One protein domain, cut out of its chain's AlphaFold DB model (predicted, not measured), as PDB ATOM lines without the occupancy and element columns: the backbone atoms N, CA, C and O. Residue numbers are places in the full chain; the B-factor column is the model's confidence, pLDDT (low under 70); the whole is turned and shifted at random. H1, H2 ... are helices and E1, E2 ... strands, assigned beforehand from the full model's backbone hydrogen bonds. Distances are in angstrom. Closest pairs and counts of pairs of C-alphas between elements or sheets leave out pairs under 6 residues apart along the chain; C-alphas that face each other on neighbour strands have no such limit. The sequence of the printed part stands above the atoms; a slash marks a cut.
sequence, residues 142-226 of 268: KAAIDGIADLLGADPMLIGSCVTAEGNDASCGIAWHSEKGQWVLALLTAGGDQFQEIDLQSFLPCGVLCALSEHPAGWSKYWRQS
ATOM      1  N   LYS A 142     233.949 269.574 254.329       75.31
ATOM      2  CA  LYS A 142     232.729 270.356 254.137       75.31
ATOM      3  C   LYS A 142     231.476 269.487 254.286       75.31
ATOM      4  O   LYS A 142     230.599 269.850 255.051       75.31
ATOM      5  N   ALA A 143     231.430 268.326 253.633       70.69
ATOM      6  CA  ALA A 143     230.286 267.421 253.726       70.69
ATOM      7  C   ALA A 143     230.014 266.943 255.165       70.69
ATOM      8  O   ALA A 143     228.859 266.828 255.560       70.69
ATOM      9  N   ALA A 144     231.059 266.700 255.962       72.75
ATOM     10  CA  ALA A 144     230.887 266.310 257.359       72.75
ATOM     11  C   ALA A 144     230.424 267.465 258.253       72.75
ATOM     12  O   ALA A 144     229.576 267.258 259.116       72.75
ATOM     13  N   ILE A 145     230.944 268.676 258.033       81.50
ATOM     14  CA  ILE A 145     230.462 269.887 258.709       81.50
ATOM     15  C   ILE A 145     228.979 270.105 258.395       81.50
ATOM     16  O   ILE A 145     228.187 270.266 259.321       81.50
ATOM     17  N   ASP A 146     228.609 270.048 257.113       80.62
ATOM     18  CA  ASP A 146     227.230 270.217 256.653       80.62
ATOM     19  C   ASP A 146     226.317 269.141 257.279       80.62
ATOM     20  O   ASP A 146     225.275 269.464 257.838       80.62
ATOM     21  N   GLY A 147     226.743 267.871 257.300       76.81
ATOM     22  CA  GLY A 147     225.963 266.781 257.899       76.81
ATOM     23  C   GLY A 147     225.751 266.919 259.413       76.81
ATOM     24  O   GLY A 147     224.671 266.618 259.919       76.81
ATOM     25  N   ILE A 148     226.758 267.392 260.153       81.44
ATOM     26  CA  ILE A 148     226.629 267.670 261.592       81.44
ATOM     27  C   ILE A 148     225.719 268.876 261.843       81.44
ATOM     28  O   ILE A 148     224.900 268.847 262.765       81.44
ATOM     29  N   ALA A 149     225.839 269.915 261.019       86.56
ATOM     30  CA  ALA A 149     224.989 271.095 261.090       86.56
ATOM     31  C   ALA A 149     223.514 270.742 260.846       86.56
ATOM     32  O   ALA A 149     222.663 271.121 261.651       86.56
ATOM     33  N   ASP A 150     223.231 269.928 259.825       82.94
ATOM     34  CA  ASP A 150     221.885 269.441 259.510       82.94
ATOM     35  C   ASP A 150     221.269 268.645 260.675       82.94
ATOM     36  O   ASP A 150     220.103 268.844 261.014       82.94
ATOM     37  N   LEU A 151     222.049 267.778 261.338       78.81
ATOM     38  CA  LEU A 151     221.577 266.988 262.487       78.81
ATOM     39  C   LEU A 151     221.182 267.856 263.688       78.81
ATOM     40  O   LEU A 151     220.210 267.552 264.384       78.81
ATOM     41  N   LEU A 152     221.944 268.917 263.948       81.88
ATOM     42  CA  LEU A 152     221.704 269.815 265.078       81.88
ATOM     43  C   LEU A 152     220.713 270.939 264.756       81.88
ATOM     44  O   LEU A 152     220.237 271.597 265.680       81.88
ATOM     45  N   GLY A 153     220.413 271.178 263.476       85.19
ATOM     46  CA  GLY A 153     219.748 272.404 263.040       85.19
ATOM     47  C   GLY A 153     220.609 273.645 263.309       85.19
ATOM     48  O   GLY A 153     220.092 274.678 263.729       85.19
ATOM     49  N   ALA A 154     221.929 273.523 263.147       89.06
ATOM     50  CA  ALA A 154     222.906 274.586 263.373       89.06
ATOM     51  C   ALA A 154     223.408 275.188 262.049       89.06
ATOM     52  O   ALA A 154     223.241 274.604 260.983       89.06
ATOM     53  N   ASP A 155     224.068 276.347 262.117       91.44
ATOM     54  CA  ASP A 155     224.774 276.920 260.966       91.44
ATOM     55  C   ASP A 155     226.067 276.115 260.679       91.44
ATOM     56  O   ASP A 155     226.898 275.959 261.582       91.44
ATOM     57  N   PRO A 156     226.301 275.627 259.444       89.62
ATOM     58  CA  PRO A 156     227.559 274.978 259.067       89.62
ATOM     59  C   PRO A 156     228.807 275.819 259.358       89.62
ATOM     60  O   PRO A 156     229.844 275.272 259.734       89.62
ATOM     61  N   MET A 157     228.727 277.148 259.238       89.19
ATOM     62  CA  MET A 157     229.838 278.042 259.577       89.19
ATOM     63  C   MET A 157     230.159 278.006 261.068       89.19
ATOM     64  O   MET A 157     231.331 278.029 261.435       89.19
ATOM     65  N   LEU A 158     229.143 277.901 261.925       91.50
ATOM     66  CA  LEU A 158     229.329 277.762 263.366       91.50
ATOM     67  C   LEU A 158     230.032 276.440 263.698       91.50
ATOM     68  O   LEU A 158     231.021 276.443 264.433       91.50
ATOM     69  N   ILE A 159     229.556 275.329 263.125       88.25
ATOM     70  CA  ILE A 159     230.174 274.009 263.308       88.25
ATOM     71  C   ILE A 159     231.620 274.038 262.820       88.25
ATOM     72  O   ILE A 159     232.522 273.676 263.572       88.25
ATOM     73  N   GLY A 160     231.851 274.538 261.604       85.75
ATOM     74  CA  GLY A 160     233.175 274.671 261.009       85.75
ATOM     75  C   GLY A 160     234.120 275.503 261.871       85.75
ATOM     76  O   GLY A 160     235.219 275.048 262.181       85.75
ATOM     77  N   SER A 161     233.696 276.687 262.311       85.19
ATOM     78  CA  SER A 161     234.490 277.561 263.181       85.19
ATOM     79  C   SER A 161     234.807 276.902 264.520       85.19
ATOM     80  O   SER A 161     235.961 276.930 264.943       85.19
ATOM     81  N   CYS A 162     233.832 276.249 265.157       87.00
ATOM     82  CA  CYS A 162     234.055 275.541 266.414       87.00
ATOM     83  C   CYS A 162     235.064 274.404 266.226       87.00
ATOM     84  O   CYS A 162     236.126 274.417 266.846       87.00
ATOM     85  N   VAL A 163     234.811 273.463 265.308       79.44
ATOM     86  CA  VAL A 163     235.676 272.284 265.130       79.44
ATOM     87  C   VAL A 163     237.046 272.620 264.558       79.44
ATOM     88  O   VAL A 163     237.939 271.789 264.688       79.44
ATOM     89  N   THR A 164     237.239 273.796 263.942       74.94
ATOM     90  CA  THR A 164     238.530 274.243 263.383       74.94
ATOM     91  C   THR A 164     239.296 275.236 264.255       74.94
ATOM     92  O   THR A 164     240.496 275.384 264.014       74.94
ATOM     93  N   ALA A 165     238.689 275.806 265.305       73.69
ATOM     94  CA  ALA A 165     239.350 276.739 266.224       73.69
ATOM     95  C   ALA A 165     240.714 276.203 266.703       73.69
ATOM     96  O   ALA A 165     240.856 275.007 266.987       73.69
ATOM     97  N   GLU A 166     241.731 277.066 266.707       62.59
ATOM     98  CA  GLU A 166     243.116 276.721 267.045       62.59
ATOM     99  C   GLU A 166     243.329 276.768 268.570       62.59
ATOM    100  O   GLU A 166     243.005 277.761 269.215       62.59
ATOM    101  N   GLY A 167     243.884 275.696 269.144       53.12
ATOM    102  CA  GLY A 167     244.172 275.563 270.578       53.12
ATOM    103  C   GLY A 167     244.072 274.104 271.037       53.12
ATOM    104  O   GLY A 167     243.309 273.335 270.458       53.12
ATOM    105  N   ASN A 168     244.860 273.698 272.039       45.53
ATOM    106  CA  ASN A 168     244.637 272.422 272.736       45.53
ATOM    107  C   ASN A 168     243.247 272.482 273.374       45.53
ATOM    108  O   ASN A 168     243.049 273.393 274.173       45.53
ATOM    109  N   ASP A 169     242.327 271.578 273.003       52.47
ATOM    110  CA  ASP A 169     240.925 271.560 273.468       52.47
ATOM    111  C   ASP A 169     240.393 272.981 273.688       52.47
ATOM    112  O   ASP A 169     240.145 273.398 274.823       52.47
ATOM    113  N   ALA A 170     240.347 273.777 272.610       54.03
ATOM    114  CA  ALA A 170     240.005 275.184 272.719       54.03
ATOM    115  C   ALA A 170     238.704 275.293 273.515       54.03
ATOM    116  O   ALA A 170     237.720 274.621 273.208       54.03
ATOM    117  N   SER A 171     238.727 276.126 274.555       67.19
ATOM    118  CA  SER A 171     237.724 276.263 275.620       67.19
ATOM    119  C   SER A 171     236.298 276.570 275.131       67.19
ATOM    120  O   SER A 171     235.383 276.749 275.932       67.19
ATOM    121  N   CYS A 172     236.117 276.675 273.817       80.50
ATOM    122  CA  CYS A 172     234.879 276.920 273.121       80.50
ATOM    123  C   CYS A 172     234.098 275.633 272.801       80.50
ATOM    124  O   CYS A 172     234.623 274.527 272.678       80.50
ATOM    125  N   GLY A 173     232.807 275.815 272.602       89.94
ATOM    126  CA  GLY A 173     231.856 274.827 272.129       89.94
ATOM    127  C   GLY A 173     230.698 275.549 271.459       89.94
ATOM    128  O   GLY A 173     230.808 276.732 271.129       89.94
ATOM    129  N   ILE A 174     229.575 274.863 271.292       92.56
ATOM    130  CA  ILE A 174     228.319 275.514 270.919       92.56
ATOM    131  C   ILE A 174     227.294 275.336 272.030       92.56
ATOM    132  O   ILE A 174     227.184 274.258 272.616       92.56
ATOM    133  N   ALA A 175     226.542 276.393 272.312       93.62
ATOM    134  CA  ALA A 175     225.454 276.390 273.282       93.62
ATOM    135  C   ALA A 175     224.129 276.708 272.589       93.62
ATOM    136  O   ALA A 175     224.096 277.494 271.638       93.62
ATOM    137  N   TRP A 176     223.033 276.125 273.072       93.94
ATOM    138  CA  TRP A 176     221.699 276.543 272.655       93.94
ATOM    139  C   TRP A 176     221.301 277.829 273.386       93.94
ATOM    140  O   TRP A 176     221.161 277.844 274.615       93.94
ATOM    141  N   HIS A 177     221.089 278.908 272.633       93.94
ATOM    142  CA  HIS A 177     220.667 280.194 273.175       93.94
ATOM    143  C   HIS A 177     219.144 280.334 273.088       93.94
ATOM    144  O   HIS A 177     218.610 280.794 272.078       93.94
ATOM    145  N   SER A 178     218.435 279.984 274.165       90.56
ATOM    146  CA  SER A 178     216.961 279.984 274.213       90.56
ATOM    147  C   SER A 178     216.307 281.293 273.762       90.56
ATOM    148  O   SER A 178     215.366 281.244 272.976       90.56
ATOM    149  N   GLU A 179     216.817 282.455 274.181       90.44
ATOM    150  CA  GLU A 179     216.220 283.748 273.793       90.44
ATOM    151  C   GLU A 179     216.373 284.062 272.295       90.44
ATOM    152  O   GLU A 179     215.522 284.729 271.714       90.44
ATOM    153  N   LYS A 180     217.447 283.570 271.662       92.06
ATOM    154  CA  LYS A 180     217.708 283.752 270.228       92.06
ATOM    155  C   LYS A 180     217.137 282.609 269.389       92.06
ATOM    156  O   LYS A 180     217.054 282.741 268.174       92.06
ATOM    157  N   GLY A 181     216.770 281.492 270.022       91.50
ATOM    158  CA  GLY A 181     216.272 280.295 269.351       91.50
ATOM    159  C   GLY A 181     217.276 279.685 268.373       91.50
ATOM    160  O   GLY A 181     216.862 279.181 267.332       91.50
ATOM    161  N   GLN A 182     218.579 279.764 268.665       93.06
ATOM    162  CA  GLN A 182     219.633 279.249 267.786       93.06
ATOM    163  C   GLN A 182     220.862 278.761 268.562       93.06
ATOM    164  O   GLN A 182     221.082 279.132 269.719       93.06
ATOM    165  N   TRP A 183     221.689 277.958 267.892       94.56
ATOM    166  CA  TRP A 183     223.028 277.611 268.360       94.56
ATOM    167  C   TRP A 183     223.985 278.792 268.204       94.56
ATOM    168  O   TRP A 183     223.939 279.507 267.203       94.56
ATOM    169  N   VAL A 184     224.882 278.971 269.171       94.44
ATOM    170  CA  VAL A 184     225.909 280.025 269.160       94.44
ATOM    171  C   VAL A 184     227.261 279.459 269.572       94.44
ATOM    172  O   VAL A 184     227.316 278.475 270.310       94.44
ATOM    173  N   LEU A 185     228.351 280.076 269.108       93.62
ATOM    174  CA  LEU A 185     229.689 279.742 269.595       93.62
ATOM    175  C   LEU A 185     229.789 280.256 271.027       93.62
ATOM    176  O   LEU A 185     229.386 281.385 271.303       93.62
ATOM    177  N   ALA A 186     230.274 279.424 271.939       93.19
ATOM    178  CA  ALA A 186     230.143 279.695 273.357       93.19
ATOM    179  C   ALA A 186     231.352 279.220 274.160       93.19
ATOM    180  O   ALA A 186     231.944 278.185 273.861       93.19
ATOM    181  N   LEU A 187     231.681 279.971 275.207       91.19
ATOM    182  CA  LEU A 187     232.616 279.605 276.259       91.19
ATOM    183  C   LEU A 187     231.813 279.164 277.483       91.19
ATOM    184  O   LEU A 187     231.063 279.964 278.041       91.19
ATOM    185  N   LEU A 188     231.973 277.916 277.916       89.56
ATOM    186  CA  LEU A 188     231.349 277.443 279.151       89.56
ATOM    187  C   LEU A 188     232.087 278.016 280.371       89.56
ATOM    188  O   LEU A 188     233.318 277.998 280.421       89.56
ATOM    189  N   THR A 189     231.352 278.519 281.364       87.81
ATOM    190  CA  THR A 189     231.959 278.987 282.617       87.81
ATOM    191  C   THR A 189     232.496 277.809 283.432       87.81
ATOM    192  O   THR A 189     232.064 276.668 283.276       87.81
ATOM    193  N   ALA A 190     233.411 278.077 284.368       81.75
ATOM    194  CA  ALA A 190     233.966 277.045 285.249       81.75
ATOM    195  C   ALA A 190     232.900 276.312 286.096       81.75
ATOM    196  O   ALA A 190     233.140 275.189 286.530       81.75
ATOM    197  N   GLY A 191     231.734 276.933 286.322       79.44
ATOM    198  CA  GLY A 191     230.596 276.333 287.027       79.44
ATOM    199  C   GLY A 191     229.753 275.378 286.175       79.44
ATOM    200  O   GLY A 191     228.999 274.582 286.727       79.44
ATOM    201  N   GLY A 192     229.894 275.418 284.844       83.12
ATOM    202  CA  GLY A 192     229.207 274.514 283.917       83.12
ATOM    203  C   GLY A 192     227.705 274.765 283.742       83.12
ATOM    204  O   GLY A 192     227.036 273.967 283.094       83.12
ATOM    205  N   ASP A 193     227.168 275.843 284.308       87.50
ATOM    206  CA  ASP A 193     225.746 276.209 284.313       87.50
ATOM    207  C   ASP A 193     225.423 277.404 283.403       87.50
ATOM    208  O   ASP A 193     224.276 277.600 282.993       87.50
ATOM    209  N   GLN A 194     226.443 278.184 283.060       93.06
ATOM    210  CA  GLN A 194     226.351 279.362 282.216       93.06
ATOM    211  C   GLN A 194     227.363 279.297 281.081       93.06
ATOM    212  O   GLN A 194     228.405 278.645 281.170       93.06
ATOM    213  N   PHE A 195     227.072 280.029 280.016       93.12
ATOM    214  CA  PHE A 195     227.992 280.243 278.919       93.12
ATOM    215  C   PHE A 195     228.073 281.727 278.565       93.12
ATOM    216  O   PHE A 195     227.146 282.493 278.826       93.12
ATOM    217  N   GLN A 196     229.182 282.127 277.956       93.69
ATOM    218  CA  GLN A 196     229.310 283.410 277.276       93.69
ATOM    219  C   GLN A 196     229.378 283.170 275.776       93.69
ATOM    220  O   GLN A 196     230.056 282.239 275.344       93.69
ATOM    221  N   GLU A 197     228.706 283.992 274.976       93.56
ATOM    222  CA  GLU A 197     228.871 283.923 273.526       93.56
ATOM    223  C   GLU A 197     230.294 284.298 273.115       93.56
ATOM    224  O   GLU A 197     230.979 285.069 273.784       93.56
ATOM    225  N   ILE A 198     230.737 283.741 271.997       91.25
ATOM    226  CA  ILE A 198     232.003 284.065 271.357       91.25
ATOM    227  C   ILE A 198     231.684 284.609 269.971       91.25
ATOM    228  O   ILE A 198     230.940 283.998 269.201       91.25
ATOM    229  N   ASP A 199     232.280 285.746 269.635       87.75
ATOM    230  CA  ASP A 199     232.168 286.300 268.294       87.75
ATOM    231  C   ASP A 199     232.899 285.402 267.279       87.75
ATOM    232  O   ASP A 199     234.081 285.090 267.430       87.75
ATOM    233  N   LEU A 200     232.193 284.996 266.222       83.00
ATOM    234  CA  LEU A 200     232.687 284.037 265.226       83.00
ATOM    235  C   LEU A 200     233.903 284.534 264.430       83.00
ATOM    236  O   LEU A 200     234.610 283.718 263.841       83.00
ATOM    237  N   GLN A 201     234.130 285.850 264.360       82.56
ATOM    238  CA  GLN A 201     235.231 286.425 263.581       82.56
ATOM    239  C   GLN A 201     236.487 286.625 264.427       82.56
ATOM    240  O   GLN A 201     237.589 286.297 263.989       82.56
ATOM    241  N   SER A 202     236.322 287.173 265.628       83.69
ATOM    242  CA  SER A 202     237.417 287.513 266.537       83.69
ATOM    243  C   SER A 202     237.774 286.394 267.512       83.69
ATOM    244  O   SER A 202     238.866 286.426 268.075       83.69
ATOM    245  N   PHE A 203     236.887 285.411 267.711       83.31
ATOM    246  CA  PHE A 203     237.012 284.363 268.732       83.31
ATOM    247  C   PHE A 203     237.159 284.906 270.165       83.31
ATOM    248  O   PHE A 203     237.664 284.223 271.055       83.31
ATOM    249  N   LEU A 204     236.691 286.134 270.405       85.25
ATOM    250  CA  LEU A 204     236.670 286.749 271.726       85.25
ATOM    251  C   LEU A 204     235.278 286.614 272.356       85.25
ATOM    252  O   LEU A 204     234.277 286.698 271.634       85.25
ATOM    253  N   PRO A 205     235.189 286.441 273.688       88.56
ATOM    254  CA  PRO A 205     233.909 286.464 274.376       88.56
ATOM    255  C   PRO A 205     233.179 287.791 274.141       88.56
ATOM    256  O   PRO A 205     233.775 288.867 274.224       88.56
ATOM    257  N   CYS A 206     231.886 287.716 273.861       87.81
ATOM    258  CA  CYS A 206     231.026 288.859 273.610       87.81
ATOM    259  C   CYS A 206     229.694 288.715 274.359       87.81
ATOM    260  O   CYS A 206     229.304 287.633 274.798       87.81
ATOM    261  N   GLY A 207     229.005 289.840 274.554       85.19
ATOM    262  CA  GLY A 207     227.734 289.862 275.274       85.19
ATOM    263  C   GLY A 207     227.858 289.551 276.771       85.19
ATOM    264  O   GLY A 207     228.920 289.701 277.381       85.19
ATOM    265  N   VAL A 208     226.726 289.168 277.361       90.00
ATOM    266  CA  VAL A 208     226.582 288.834 278.785       90.00
ATOM    267  C   VAL A 208     226.577 287.319 278.993       90.00
ATOM    268  O   VAL A 208     226.441 286.556 278.041       90.00
ATOM    269  N   LEU A 209     226.725 286.882 280.243       92.75
ATOM    270  CA  LEU A 209     226.574 285.473 280.600       92.75
ATOM    271  C   LEU A 209     225.112 285.040 280.479       92.75
ATOM    272  O   LEU A 209     224.213 285.697 281.006       92.75
ATOM    273  N   CYS A 210     224.901 283.903 279.831       93.44
ATOM    274  CA  CYS A 210     223.603 283.291 279.610       93.44
ATOM    275  C   CYS A 210     223.531 281.955 280.351       93.44
ATOM    276  O   CYS A 210     224.500 281.197 280.388       93.44
ATOM    277  N   ALA A 211     222.374 281.639 280.931       93.00
ATOM    278  CA  ALA A 211     222.144 280.321 281.513       93.00
ATOM    279  C   ALA A 211     222.041 279.255 280.414       93.00
ATOM    280  O   ALA A 211     221.429 279.484 279.367       93.00
ATOM    281  N   LEU A 212     222.593 278.067 280.665       90.69
ATOM    282  CA  LEU A 212     222.377 276.928 279.782       90.69
ATOM    283  C   LEU A 212     220.906 276.513 279.791       90.69
ATOM    284  O   LEU A 212     220.288 276.318 280.839       90.69
ATOM    285  N   SER A 213     220.363 276.303 278.597       88.25
ATOM    286  CA  SER A 213     218.961 275.950 278.393       88.25
ATOM    287  C   SER A 213     218.835 274.664 277.585       88.25
ATOM    288  O   SER A 213     219.682 274.379 276.742       88.25
ATOM    289  N   GLU A 214     217.803 273.867 277.876       83.62
ATOM    290  CA  GLU A 214     217.504 272.657 277.099       83.62
ATOM    291  C   GLU A 214     217.191 273.031 275.649       83.62
ATOM    292  O   GLU A 214     216.440 273.973 275.383       83.62
ATOM    293  N   HIS A 215     217.739 272.266 274.707       83.50
ATOM    294  CA  HIS A 215     217.339 272.386 273.314       83.50
ATOM    295  C   HIS A 215     215.932 271.780 273.129       83.50
ATOM    296  O   HIS A 215     215.693 270.671 273.615       83.50
ATOM    297  N   PRO A 216     215.003 272.410 272.379       76.69
ATOM    298  CA  PRO A 216     213.624 271.925 272.219       76.69
ATOM    299  C   PRO A 216     213.502 270.486 271.695       76.69
ATOM    300  O   PRO A 216     212.571 269.767 272.039       76.69
ATOM    301  N   ALA A 217     214.459 270.058 270.870       74.62
ATOM    302  CA  ALA A 217     214.535 268.699 270.325       74.62
ATOM    303  C   ALA A 217     215.194 267.660 271.264       74.62
ATOM    304  O   ALA A 217     215.437 266.533 270.842       74.62
ATOM    305  N   GLY A 218     215.529 268.022 272.508       76.88
ATOM    306  CA  GLY A 218     216.184 267.122 273.466       76.88
ATOM    307  C   GLY A 218     217.687 266.922 273.234       76.88
ATOM    308  O   GLY A 218     218.271 265.978 273.767       76.88
ATOM    309  N   TRP A 219     218.320 267.788 272.436       79.75
ATOM    310  CA  TRP A 219     219.777 267.829 272.309       79.75
ATOM    311  C   TRP A 219     220.429 268.375 273.585       79.75
ATOM    312  O   TRP A 219     219.826 269.166 274.310       79.75
ATOM    313  N   SER A 220     221.685 267.979 273.829       80.56
ATOM    314  CA  SER A 220     222.495 268.531 274.924       80.56
ATOM    315  C   SER A 220     222.527 270.058 274.854       80.56
ATOM    316  O   SER A 220     222.688 270.613 273.774       80.56
ATOM    317  N   LYS A 221     222.444 270.740 276.000       85.69
ATOM    318  CA  LYS A 221     222.486 272.217 276.095       85.69
ATOM    319  C   LYS A 221     223.764 272.820 275.517       85.69
ATOM    320  O   LYS A 221     223.773 273.969 275.079       85.69
ATOM    321  N   TYR A 222     224.841 272.044 275.589       87.31
ATOM    322  CA  TYR A 222     226.185 272.434 275.213       87.31
ATOM    323  C   TYR A 222     226.912 271.255 274.571       87.31
ATOM    324  O   TYR A 222     226.813 270.120 275.053       87.31
ATOM    325  N   TRP A 223     227.667 271.541 273.518       85.31
ATOM    326  CA  TRP A 223     228.587 270.602 272.886       85.31
ATOM    327  C   TRP A 223     229.988 271.192 272.915       85.31
ATOM    328  O   TRP A 223     230.198 272.290 272.399       85.31
ATOM    329  N   ARG A 224     230.953 270.475 273.498       83.12
ATOM    330  CA  ARG A 224     232.354 270.914 273.473       83.12
ATOM    331  C   ARG A 224     232.893 270.817 272.052       83.12
ATOM    332  O   ARG A 224     232.441 269.979 271.269       83.12
ATOM    333  N   GLN A 225     233.916 271.612 271.744       81.94
ATOM    334  CA  GLN A 225     234.653 271.479 270.489       81.94
ATOM    335  C   GLN A 225     235.079 270.024 270.225       81.94
ATOM    336  O   GLN A 225     234.894 269.534 269.114       81.94
ATOM    337  N   SER A 226     235.614 269.331 271.234       73.06
ATOM    338  CA  SER A 226     236.071 267.941 271.113       73.06
ATOM    339  C   SER A 226     234.935 266.953 270.842       73.06
ATOM    340  O   SER A 226     235.117 266.036 270.045       73.06
TER     341      SER A 226
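What this domain is: This is residues 142 to 226 of the 268 residues of an uncharacterized protein of Rhodobacteraceae bacterium (UniProt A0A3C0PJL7). A strongly twisted sheet of five antiparallel strands has the short helix H2 over one face, over E1 and E2, and a second helix, H1, lies beyond H2 on the side away from the sheet. H1 and the turn between E2 and E3 make the two far ends of the domain, while E1 and E2 lie nearest its middle. The 85 printed residues hold two named helices and five named strands, in the order H1 H2 E1 E2 E3 E4 E5; the sheet's order is E4 E3 E2 E1 E5, and the class is mixed, helices and strands. The whole is compact, with a radius of gyration of the C-alphas of 11.9 A and spans of 33 by 30 by 19 A.

How they stand to each other: The sheet's inner strands are E1, residues 172 to 177, E2, residues 182 to 188, and E3, residues 194 to 198; its edge strands are E4, residues 205 to 211, and E5, residues 222 to 224. E1 to E4 form a meander, each strand the antiparallel neighbour of the one before, and E1 and E2, E2 and E3, and E3 and E4 are hairpins. E1 and E2 run at 135 degrees between their directions, with N 173 and O 186 within hydrogen-bond range at 2.8 A and N 184 and O 175 at 3.0 A. Between E2 and E3, N 187 and O 196 are within hydrogen-bond range at 2.8 A. E3 and E4 run at 155 degrees, with N 195 and O 210 within hydrogen-bond range at 2.8 A. On the other side of E1 from E2, E5 runs antiparallel to E1 at 167 degrees, with N 174 and O 223 within hydrogen-bond range at 2.9 A. From edge to edge the strands' lines turn by 131 degrees, and E4 and E5 are apart. H2, residues 156 to 164, is on the sheet at a height over the sheet of 9.2 A. It lies over E2 and E1 and runs along the strands, at 7 degrees to E1 on the local plane. The closest C-alphas of H2 and E1 are those of Cys 162 and Gly 173, 6.2 A apart; those of H2 and E2 are of Leu 158 and Leu 185, 6.5 A apart. H1, residues 142 to 152, is not on the sheet. H1 and H2 touch, with the C-alphas of Ala 149 and Pro 156 closest at 5.1 A. Their lines stand at a steep tilt of 69 degrees, only just short of about perpendicular, and they run opposite ways. In H1 and H2 every O i to N i+4 pair is within hydrogen-bond range.

Where its parts are: E2 is 16.4 A from first to last C-alpha, E4 15.1 A, E1 14.6 A, E3 13.1 A and E5 6.6 A. C-alpha 182, where E2 begins, is at (219.633, 279.249, 267.786). H1 is 15.5 A long and begins with C-alpha 142 at (232.729, 270.356, 254.137); H2 is 11.8 A long. E5 ends with C-alpha 224 at (232.354, 270.914, 273.473).

The domain as a whole: The two C-alphas farthest apart, those of Ala 143 in H1 and Gly 191 between E2 and E3, are 34.5 A apart. The printed part runs from residue 142 to 226 and has no cut. None of the links is long; E4 to E5, with 10 residues between them, is a short link. The mean pLDDT of the printed part is 83.8, and residues 166 to 171, between H2 and E1, are under 70.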